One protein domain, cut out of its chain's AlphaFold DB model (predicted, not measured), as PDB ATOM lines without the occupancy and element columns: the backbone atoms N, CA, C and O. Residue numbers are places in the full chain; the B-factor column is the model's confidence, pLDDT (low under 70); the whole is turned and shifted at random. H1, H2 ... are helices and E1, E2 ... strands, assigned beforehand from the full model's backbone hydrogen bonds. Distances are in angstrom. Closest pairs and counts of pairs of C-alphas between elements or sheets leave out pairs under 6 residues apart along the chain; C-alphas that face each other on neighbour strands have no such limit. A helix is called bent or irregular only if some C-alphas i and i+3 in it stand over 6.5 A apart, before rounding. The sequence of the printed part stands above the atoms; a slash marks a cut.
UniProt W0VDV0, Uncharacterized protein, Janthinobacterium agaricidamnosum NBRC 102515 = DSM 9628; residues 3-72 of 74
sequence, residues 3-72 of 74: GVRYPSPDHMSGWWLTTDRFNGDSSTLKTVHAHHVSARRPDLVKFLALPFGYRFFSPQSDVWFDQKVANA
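What this domain is: This is residues 3 to 72 of the 74 residues of an uncharacterized protein of Janthinobacterium agaricidamnosum NBRC 102515 = DSM 9628 (UniProt W0VDV0). A strand hairpin, E2 and E3, makes one side of this small domain and two short helices, H1 and H2, joined at a corner, make another, while long loops and the short strand E1 fill much of the rest. The first stretch, residues 3 to 15, starts near the middle, swings out and folds back to E1; after E1 a second long stretch loops away, with residues 20 to 25 sticking out, and the short H3 sits near the Tyr 54 end of E2. The printed part has 70 residues, with three named helices and three named strands in the order E1, H1, H2, E2, E3, H3, and the sheet E2 - E3 is antiparallel. The class is mixed, helices and strands, with under half of the residues in named elements. The whole is compact, with a radius of gyration of the C-alphas of 12.1 A and spans of 31 by 27 by 26 A.

How they stand to each other: E1, residues 16 to 18, pairs with no named strand and is apart from the five other named elements. H1, residues 34 to 40, and H2, residues 42 to 48, touch only at the corner by their link; their closest C-alphas are those of Ser 38 and Val 45, 5.6 A apart. They run opposite ways at a shallow tilt of 26 degrees. H2 is irregular, but only just: C-alphas 43 and 46 are 7.0 A apart. The closest C-alphas of H2 and E2, residues 54 to 57, are those of Phe 47 and Phe 56, 7.1 A apart. E2 and E3, residues 62 to 65, form a hairpin, antiparallel at 161 degrees between their directions. N 55 and O 64 are 2.9 A apart and N 62 and O 57 are 3.1 A apart, both within hydrogen-bond range. H2 and E3 are apart, but only just, with their closest C-alphas 8.2 A apart. The closest C-alphas of E2 and H3, residues 67 to 70, are those of Tyr 54 and Val 69, 7.4 A apart. Every O i to N i+4 pair is within hydrogen-bond range in H1; in H2 it is 1 of 3, beside 3 of 4 O i to N i+3 pairs, and H3 is too short for an i+4 pair.

Where its parts are: E1 begins at C-alpha 16, (234.438, 247.089, 226.527), and is 6.5 A long. H1 is 10.1 A and H2 10.2 A from first to last C-alpha. E2 begins at C-alpha 54, (231.123, 251.590, 236.081), and is 10.6 A long; E3 is 10.5 A long. H3, 4.9 A long, ends at C-alpha 70, (236.195, 257.009, 235.923).

The domain as a whole: The two C-alphas farthest apart are those of His 11 and Gln 60, 32.1 A. The printed part, residues 3 to 72, has no cut. The link from E1 to H1 is long, with 15 residues; the links H1 to H2, H2 to E2, E2 to E3 and E3 to H3 are tight. The mean pLDDT of the printed part is 92.6, and no printed residue is under 70.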
ATOM      1  N   GLY A   3     232.043 243.753 231.853       96.00
ATOM      2  CA  GLY A   3     231.954 244.999 231.117       96.00
ATOM      3  C   GLY A   3     232.585 246.142 231.885       96.00
ATOM      4  O   GLY A   3     232.461 246.223 233.106       96.00
ATOM      5  N   VAL A   4     233.241 247.043 231.158       95.94
ATOM      6  CA  VAL A   4     233.792 248.286 231.700       95.94
ATOM      7  C   VAL A   4     233.484 249.450 230.764       95.94
ATOM      8  O   VAL A   4     233.634 249.342 229.541       95.94
ATOM      9  N   ARG A   5     233.040 250.569 231.345       95.19
ATOM     10  CA  ARG A   5     232.725 251.799 230.614       95.19
ATOM     11  C   ARG A   5     233.723 252.896 230.960       95.19
ATOM     12  O   ARG A   5     233.548 253.633 231.932       95.19
ATOM     13  N   TYR A   6     234.773 253.003 230.156       93.50
ATOM     14  CA  TYR A   6     235.708 254.121 230.243       93.50
ATOM     15  C   TYR A   6     235.057 255.407 229.729       93.50
ATOM     16  O   TYR A   6     234.210 255.331 228.830       93.50
ATOM     17  N   PRO A   7     235.464 256.582 230.243       92.56
ATOM     18  CA  PRO A   7     235.255 257.844 229.547       92.56
ATOM     19  C   PRO A   7     235.663 257.706 228.079       92.56
ATOM     20  O   PRO A   7     236.554 256.927 227.737       92.56
ATOM     21  N   SER A   8     234.978 258.401 227.184       86.25
ATOM     22  CA  SER A   8     235.287 258.381 225.754       86.25
ATOM     23  C   SER A   8     235.160 259.798 225.195       86.25
ATOM     24  O   SER A   8     234.306 260.541 225.686       86.25
ATOM     25  N   PRO A   9     235.978 260.183 224.198       82.81
ATOM     26  CA  PRO A   9     235.810 261.444 223.473       82.81
ATOM     27  C   PRO A   9     234.417 261.555 222.839       82.81
ATOM     28  O   PRO A   9     233.826 260.532 222.518       82.81
ATOM     29  N   ASP A  10     233.927 262.764 222.552       81.25
ATOM     30  CA  ASP A  10     232.546 263.003 222.075       81.25
ATOM     31  C   ASP A  10     232.127 262.186 220.836       81.25
ATOM     32  O   ASP A  10     230.952 261.871 220.649       81.25
ATOM     33  N   HIS A  11     233.086 261.827 219.982       80.75
ATOM     34  CA  HIS A  11     232.856 261.047 218.763       80.75
ATOM     35  C   HIS A  11     232.925 259.524 218.981       80.75
ATOM     36  O   HIS A  11     232.702 258.757 218.043       80.75
ATOM     37  N   MET A  12     233.241 259.073 220.198       81.56
ATOM     38  CA  MET A  12     233.293 257.669 220.587       81.56
ATOM     39  C   MET A  12     232.370 257.403 221.771       81.56
ATOM     40  O   MET A  12     232.266 258.155 222.732       81.56
ATOM     41  N   SER A  13     231.701 256.263 221.724       82.94
ATOM     42  CA  SER A  13     230.937 255.766 222.855       82.94
ATOM     43  C   SER A  13     230.953 254.252 222.828       82.94
ATOM     44  O   SER A  13     231.140 253.638 221.776       82.94
ATOM     45  N   GLY A  14     230.735 253.636 223.982       89.44
ATOM     46  CA  GLY A  14     230.524 252.204 224.030       89.44
ATOM     47  C   GLY A  14     230.998 251.575 225.319       89.44
ATOM     48  O   GLY A  14     231.247 252.239 226.325       89.44
ATOM     49  N   TRP A  15     231.080 250.257 225.248       94.06
ATOM     50  CA  TRP A  15     231.448 249.377 226.335       94.06
ATOM     51  C   TRP A  15     232.540 248.440 225.857       94.06
ATOM     52  O   TRP A  15     232.451 247.891 224.758       94.06
ATOM     53  N   TRP A  16     233.522 248.201 226.714       94.06
ATOM     54  CA  TRP A  16     234.438 247.089 226.527       94.06
ATOM     55  C   TRP A  16     233.804 245.880 227.190       94.06
ATOM     56  O   TRP A  16     233.604 245.879 228.405       94.06
ATOM     57  N   LEU A  17     233.431 244.893 226.380       94.62
ATOM     58  CA  LEU A  17     232.806 243.657 226.834       94.62
ATOM     59  C   LEU A  17     233.777 242.505 226.612       94.62
ATOM     60  O   LEU A  17     234.188 242.245 225.481       94.62
ATOM     61  N   THR A  18     234.119 241.802 227.683       94.88
ATOM     62  CA  THR A  18     235.083 240.701 227.655       94.88
ATOM     63  C   THR A  18     234.489 239.440 228.267       94.88
ATOM     64  O   THR A  18     233.522 239.447 229.040       94.88
ATOM     65  N   THR A  19     235.057 238.305 227.879       92.00
ATOM     66  CA  THR A  19     234.818 237.030 228.554       92.00
ATOM     67  C   THR A  19     236.135 236.523 229.124       92.00
ATOM     68  O   THR A  19     237.195 237.083 228.858       92.00
ATOM     69  N   ASP A  20     236.058 235.422 229.852       90.19
ATOM     70  CA  ASP A  20     237.179 234.572 230.262       90.19
ATOM     71  C   ASP A  20     238.162 234.182 229.138       90.19
ATOM     72  O   ASP A  20     239.281 233.765 229.414       90.19
ATOM     73  N   ARG A  21     237.770 234.321 227.865       90.25
ATOM     74  CA  ARG A  21     238.623 234.065 226.695       90.25
ATOM     75  C   ARG A  21     239.474 235.264 226.291       90.25
ATOM     76  O   ARG A  21     240.322 235.125 225.413       90.25
ATOM     77  N   PHE A  22     239.220 236.444 226.855       92.75
ATOM     78  CA  PHE A  22     240.018 237.623 226.557       92.75
ATOM     79  C   PHE A  22     241.407 237.461 227.174       92.75
ATOM     80  O   PHE A  22     241.555 237.314 228.382       92.75
ATOM     81  N   ASN A  23     242.428 237.496 226.329       89.44
ATOM     82  CA  ASN A  23     243.824 237.262 226.699       89.44
ATOM     83  C   ASN A  23     244.608 238.564 226.959       89.44
ATOM     84  O   ASN A  23     245.827 238.524 227.090       89.44
ATOM     85  N   GLY A  24     243.932 239.717 226.994       90.19
ATOM     86  CA  GLY A  24     244.564 241.033 227.122       90.19
ATOM     87  C   GLY A  24     244.935 241.695 225.792       90.19
ATOM     88  O   GLY A  24     245.242 242.886 225.782       90.19
ATOM     89  N   ASP A  25     244.859 240.981 224.665       92.56
ATOM     90  CA  ASP A  25     245.143 241.544 223.348       92.56
ATOM     91  C   ASP A  25     243.905 242.231 222.761       92.56
ATOM     92  O   ASP A  25     242.978 241.595 222.249       92.56
ATOM     93  N   SER A  26     243.907 243.564 222.810       88.81
ATOM     94  CA  SER A  26     242.820 244.392 222.283       88.81
ATOM     95  C   SER A  26     242.583 244.245 220.775       88.81
ATOM     96  O   SER A  26     241.468 244.500 220.326       88.81
ATOM     97  N   SER A  27     243.565 243.775 219.997       91.00
ATOM     98  CA  SER A  27     243.403 243.564 218.551       91.00
ATOM     99  C   SER A  27     242.407 242.446 218.224       91.00
ATOM    100  O   SER A  27     241.827 242.413 217.138       91.00
ATOM    101  N   THR A  28     242.154 241.552 219.185       90.75
ATOM    102  CA  THR A  28     241.181 240.458 219.055       90.75
ATOM    103  C   THR A  28     239.735 240.915 219.256       90.75
ATOM    104  O   THR A  28     238.792 240.163 218.972       90.75
ATOM    105  N   LEU A  29     239.536 242.141 219.749       91.31
ATOM    106  CA  LEU A  29     238.215 242.682 220.019       91.31
ATOM    107  C   LEU A  29     237.516 243.087 218.728       91.31
ATOM    108  O   LEU A  29     238.116 243.529 217.751       91.31
ATOM    109  N   LYS A  30     236.194 242.939 218.741       91.81
ATOM    110  CA  LYS A  30     235.339 243.285 217.610       91.81
ATOM    111  C   LYS A  30     234.440 244.442 217.996       91.81
ATOM    112  O   LYS A  30     233.761 244.388 219.020       91.81
ATOM    113  N   THR A  31     234.383 245.446 217.130       92.31
ATOM    114  CA  THR A  31     233.413 246.529 217.262       92.31
ATOM    115  C   THR A  31     232.048 246.026 216.818       92.31
ATOM    116  O   THR A  31     231.886 245.521 215.707       92.31
ATOM    117  N   VAL A  32     231.061 246.146 217.699       92.75
ATOM    118  CA  VAL A  32     229.686 245.714 217.450       92.75
ATOM    119  C   VAL A  32     228.747 246.822 217.903       92.75
ATOM    120  O   VAL A  32     228.894 247.358 218.998       92.75
ATOM    121  N   HIS A  33     227.761 247.163 217.072       92.81
ATOM    122  CA  HIS A  33     226.745 248.142 217.453       92.81
ATOM    123  C   HIS A  33     225.921 247.669 218.658       92.81
ATOM    124  O   HIS A  33     225.531 246.503 218.736       92.81
ATOM    125  N   ALA A  34     225.581 248.599 219.554       91.44
ATOM    126  CA  ALA A  34     224.838 248.303 220.777       91.44
ATOM    127  C   ALA A  34     223.513 247.563 220.517       91.44
ATOM    128  O   ALA A  34     223.216 246.606 221.221       91.44
ATOM    129  N   HIS A  35     222.763 247.913 219.464       93.56
ATOM    130  CA  HIS A  35     221.498 247.238 219.146       93.56
ATOM    131  C   HIS A  35     221.678 245.744 218.813       93.56
ATOM    132  O   HIS A  35     220.826 244.934 219.175       93.56
ATOM    133  N   HIS A  36     222.796 245.346 218.191       95.62
ATOM    134  CA  HIS A  36     223.099 243.930 217.960       95.62
ATOM    135  C   HIS A  36     223.380 243.195 219.273       95.62
ATOM    136  O   HIS A  36     222.991 242.035 219.422       95.62
ATOM    137  N   VAL A  37     224.037 243.864 220.228       93.56
ATOM    138  CA  VAL A  37     224.252 243.323 221.576       93.56
ATOM    139  C   VAL A  37     222.913 243.183 222.293       93.56
ATOM    140  O   VAL A  37     222.608 242.097 222.767       93.56
ATOM    141  N   SER A  38     222.076 244.223 222.297       93.50
ATOM    142  CA  SER A  38     220.756 244.200 222.934       93.50
ATOM    143  C   SER A  38     219.843 243.108 222.375       93.50
ATOM    144  O   SER A  38     219.176 242.425 223.144       93.50
ATOM    145  N   ALA A  39     219.844 242.901 221.054       96.44
ATOM    146  CA  ALA A  39     219.023 241.876 220.413       96.44
ATOM    147  C   ALA A  39     219.480 240.444 220.745       96.44
ATOM    148  O   ALA A  39     218.652 239.558 220.927       96.44
ATOM    149  N   ARG A  40     220.798 240.200 220.819       95.38
ATOM    150  CA  ARG A  40     221.358 238.856 221.068       95.38
ATOM    151  C   ARG A  40     221.542 238.534 222.548       95.38
ATOM    152  O   ARG A  40     221.607 237.365 222.913       95.38
ATOM    153  N   ARG A  41     221.699 239.560 223.382       92.69
ATOM    154  CA  ARG A  41     222.001 239.487 224.816       92.69
ATOM    155  C   ARG A  41     221.156 240.508 225.583       92.69
ATOM    156  O   ARG A  41     221.696 241.466 226.145       92.69
ATOM    157  N   PRO A  42     219.823 240.322 225.608       94.12
ATOM    158  CA  PRO A  42     218.914 241.238 226.294       94.12
ATOM    159  C   PRO A  42     219.208 241.339 227.799       94.12
ATOM    160  O   PRO A  42     218.980 242.382 228.404       94.12
ATOM    161  N   ASP A  43     219.798 240.295 228.390       92.75
ATOM    162  CA  ASP A  43     220.240 240.260 229.787       92.75
ATOM    163  C   ASP A  43     221.272 241.349 230.133       92.75
ATOM    164  O   ASP A  43     221.361 241.775 231.286       92.75
ATOM    165  N   LEU A  44     222.018 241.838 229.136       93.50
ATOM    166  CA  LEU A  44     223.043 242.862 229.326       93.50
ATOM    167  C   LEU A  44     222.513 244.292 229.220       93.50
ATOM    168  O   LEU A  44     223.191 245.225 229.648       93.50
ATOM    169  N   VAL A  45     221.313 244.486 228.666       93.31
ATOM    170  CA  VAL A  45     220.770 245.816 228.333       93.31
ATOM    171  C   VAL A  45     220.693 246.717 229.561       93.31
ATOM    172  O   VAL A  45     221.057 247.888 229.480       93.31
ATOM    173  N   LYS A  46     220.312 246.154 230.716       92.00
ATOM    174  CA  LYS A  46     220.254 246.881 231.993       92.00
ATOM    175  C   LYS A  46     221.599 247.501 232.395       92.00
ATOM    176  O   LYS A  46     221.617 248.559 233.011       92.00
ATOM    177  N   PHE A  47     222.718 246.877 232.021       94.81
ATOM    178  CA  PHE A  47     224.052 247.383 232.344       94.81
ATOM    179  C   PHE A  47     224.520 248.455 231.361       94.81
ATOM    180  O   PHE A  47     225.238 249.363 231.760       94.81
ATOM    181  N   LEU A  48     224.084 248.405 230.095       92.88
ATOM    182  CA  LEU A  48     224.545 249.342 229.061       92.88
ATOM    183  C   LEU A  48     224.165 250.807 229.349       92.88
ATOM    184  O   LEU A  48     224.796 251.719 228.810       92.88
ATOM    185  N   ALA A  49     223.175 251.028 230.216       90.88
ATOM    186  CA  ALA A  49     222.747 252.345 230.678       90.88
ATOM    187  C   ALA A  49     223.654 252.960 231.766       90.88
ATOM    188  O   ALA A  49     223.559 254.161 232.010       90.88
ATOM    189  N   LEU A  50     224.538 252.185 232.408       94.69
ATOM    190  CA  LEU A  50     225.403 252.680 233.489       94.69
ATOM    191  C   LEU A  50     226.402 253.730 232.973       94.69
ATOM    192  O   LEU A  50     226.938 253.544 231.880       94.69
ATOM    193  N   PRO A  51     226.688 254.812 233.720       93.75
ATOM    194  CA  PRO A  51     227.560 255.890 233.258       93.75
ATOM    195  C   PRO A  51     229.044 255.487 233.260       93.75
ATOM    196  O   PRO A  51     229.415 254.368 233.622       93.75
ATOM    197  N   PHE A  52     229.911 256.400 232.819       94.56
ATOM    198  CA  PHE A  52     231.358 256.187 232.844       94.56
ATOM    199  C   PHE A  52     231.869 255.881 234.257       94.56
ATOM    200  O   PHE A  52     231.345 256.388 235.248       94.56
ATOM    201  N   GLY A  53     232.897 255.038 234.341       95.88
ATOM    202  CA  GLY A  53     233.471 254.586 235.607       95.88
ATOM    203  C   GLY A  53     232.859 253.304 236.161       95.88
ATOM    204  O   GLY A  53     233.417 252.727 237.089       95.88
ATOM    205  N   TYR A  54     231.752 252.817 235.601       97.12
ATOM    206  CA  TYR A  54     231.123 251.590 236.081       97.12
ATOM    207  C   TYR A  54     231.685 250.335 235.417       97.12
ATOM    208  O   TYR A  54     232.021 250.307 234.225       97.12
ATOM    209  N   ARG A  55     231.727 249.273 236.220       97.19
ATOM    210  CA  ARG A  55     231.975 247.898 235.798       97.19
ATOM    211  C   ARG A  55     230.789 247.016 236.151       97.19
ATOM    212  O   ARG A  55     230.020 247.336 237.059       97.19
ATOM    213  N   PHE A  56     230.669 245.893 235.454       96.75
ATOM    214  CA  PHE A  56     229.743 244.839 235.843       96.75
ATOM    215  C   PHE A  56     230.305 243.442 235.586       96.75
ATOM    216  O   PHE A  56     231.108 243.237 234.672       96.75
ATOM    217  N   PHE A  57     229.799 242.472 236.347       95.69
ATOM    218  CA  PHE A  57     229.999 241.047 236.120       95.69
ATOM    219  C   PHE A  57     228.645 240.348 235.975       95.69
ATOM    220  O   PHE A  57     227.865 240.216 236.917       95.69
ATOM    221  N   SER A  58     228.327 239.933 234.747       93.81
ATOM    222  CA  SER A  58     226.976 239.484 234.390       93.81
ATOM    223  C   SER A  58     226.491 238.207 235.097       93.81
ATOM    224  O   SER A  58     225.297 238.171 235.394       93.81
ATOM    225  N   PRO A  59     227.319 237.172 235.376       91.50
ATOM    226  CA  PRO A  59     226.809 235.927 235.956       91.50
ATOM    227  C   PRO A  59     226.216 236.105 237.365       91.50
ATOM    228  O   PRO A  59     225.289 235.386 237.720       91.50
ATOM    229  N   GLN A  60     226.680 237.101 238.123       92.31
ATOM    230  CA  GLN A  60     226.197 237.448 239.464       92.31
ATOM    231  C   GLN A  60     225.370 238.738 239.459       92.31
ATOM    232  O   GLN A  60     224.760 239.091 240.460       92.31
ATOM    233  N   SER A  61     225.294 239.430 238.317       92.00
ATOM    234  CA  SER A  61     224.737 240.785 238.213       92.00
ATOM    235  C   SER A  61     225.405 241.804 239.146       92.00
ATOM    236  O   SER A  61     224.776 242.796 239.513       92.00
ATOM    237  N   ASP A  62     226.680 241.596 239.473       96.56
ATOM    238  CA  ASP A  62     227.447 242.534 240.285       96.56
ATOM    239  C   ASP A  62     227.754 243.793 239.479       96.56
ATOM    240  O   ASP A  62     228.136 243.725 238.307       96.56
ATOM    241  N   VAL A  63     227.603 244.949 240.121       97.31
ATOM    242  CA  VAL A  63     227.872 246.267 239.543       97.31
ATOM    243  C   VAL A  63     228.610 247.095 240.578       97.31
ATOM    244  O   VAL A  63     228.182 247.181 241.727       97.31
ATOM    245  N   TRP A  64     229.700 247.736 240.175       97.75
ATOM    246  CA  TRP A  64     230.447 248.619 241.062       97.75
ATOM    247  C   TRP A  64     231.050 249.790 240.300       97.75
ATOM    248  O   TRP A  64     231.319 249.722 239.097       97.75
ATOM    249  N   PHE A  65     231.246 250.885 241.027       97.56
ATOM    250  CA  PHE A  65     231.963 252.045 240.531       97.56
ATOM    251  C   PHE A  65     233.465 251.852 240.749       97.56
ATOM    252  O   PHE A  65     233.906 251.498 241.842       97.56
ATOM    253  N   ASP A  66     234.252 252.096 239.708       97.38
ATOM    254  CA  ASP A  66     235.706 252.053 239.739       97.38
ATOM    255  C   ASP A  66     236.261 253.452 239.447       97.38
ATOM    256  O   ASP A  66     236.287 253.923 238.307       97.38
ATOM    257  N   GLN A  67     236.753 254.112 240.497       96.25
ATOM    258  CA  GLN A  67     237.331 255.453 240.411       96.25
ATOM    259  C   GLN A  67     238.503 255.530 239.420       96.25
ATOM    260  O   GLN A  67     238.699 256.565 238.782       96.25
ATOM    261  N   LYS A  68     239.286 254.452 239.264       95.38
ATOM    262  CA  LYS A  68     240.406 254.434 238.313       95.38
ATOM    263  C   LYS A  68     239.895 254.453 236.877       95.38
ATOM    264  O   LYS A  68     240.468 255.152 236.052       95.38
ATOM    265  N   VAL A  69     238.808 253.731 236.597       94.94
ATOM    266  CA  VAL A  69     238.131 253.758 235.289       94.94
ATOM    267  C   VAL A  69     237.513 255.128 235.045       94.94
ATOM    268  O   VAL A  69     237.687 255.677 233.966       94.94
ATOM    269  N   ALA A  70     236.835 255.699 236.043       94.25
ATOM    270  CA  ALA A  70     236.195 257.009 235.923       94.25
ATOM    271  C   ALA A  70     237.193 258.130 235.591       94.25
ATOM    272  O   ALA A  70     236.864 259.050 234.850       94.25
ATOM    273  N   ASN A  71     238.419 258.025 236.111       93.50
ATOM    274  CA  ASN A  71     239.493 258.994 235.894       93.50
ATOM    275  C   ASN A  71     240.441 258.610 234.746       93.50
ATOM    276  O   ASN A  71     241.436 259.306 234.524       93.50
ATOM    277  N   ALA A  72     240.191 257.496 234.053       87.50
ATOM    278  CA  ALA A  72     241.028 257.077 232.942       87.50
ATOM    279  C   ALA A  72     240.903 258.107 231.815       87.50
ATOM    280  O   ALA A  72     239.811 258.353 231.304       87.50
TER     281      ALA A  72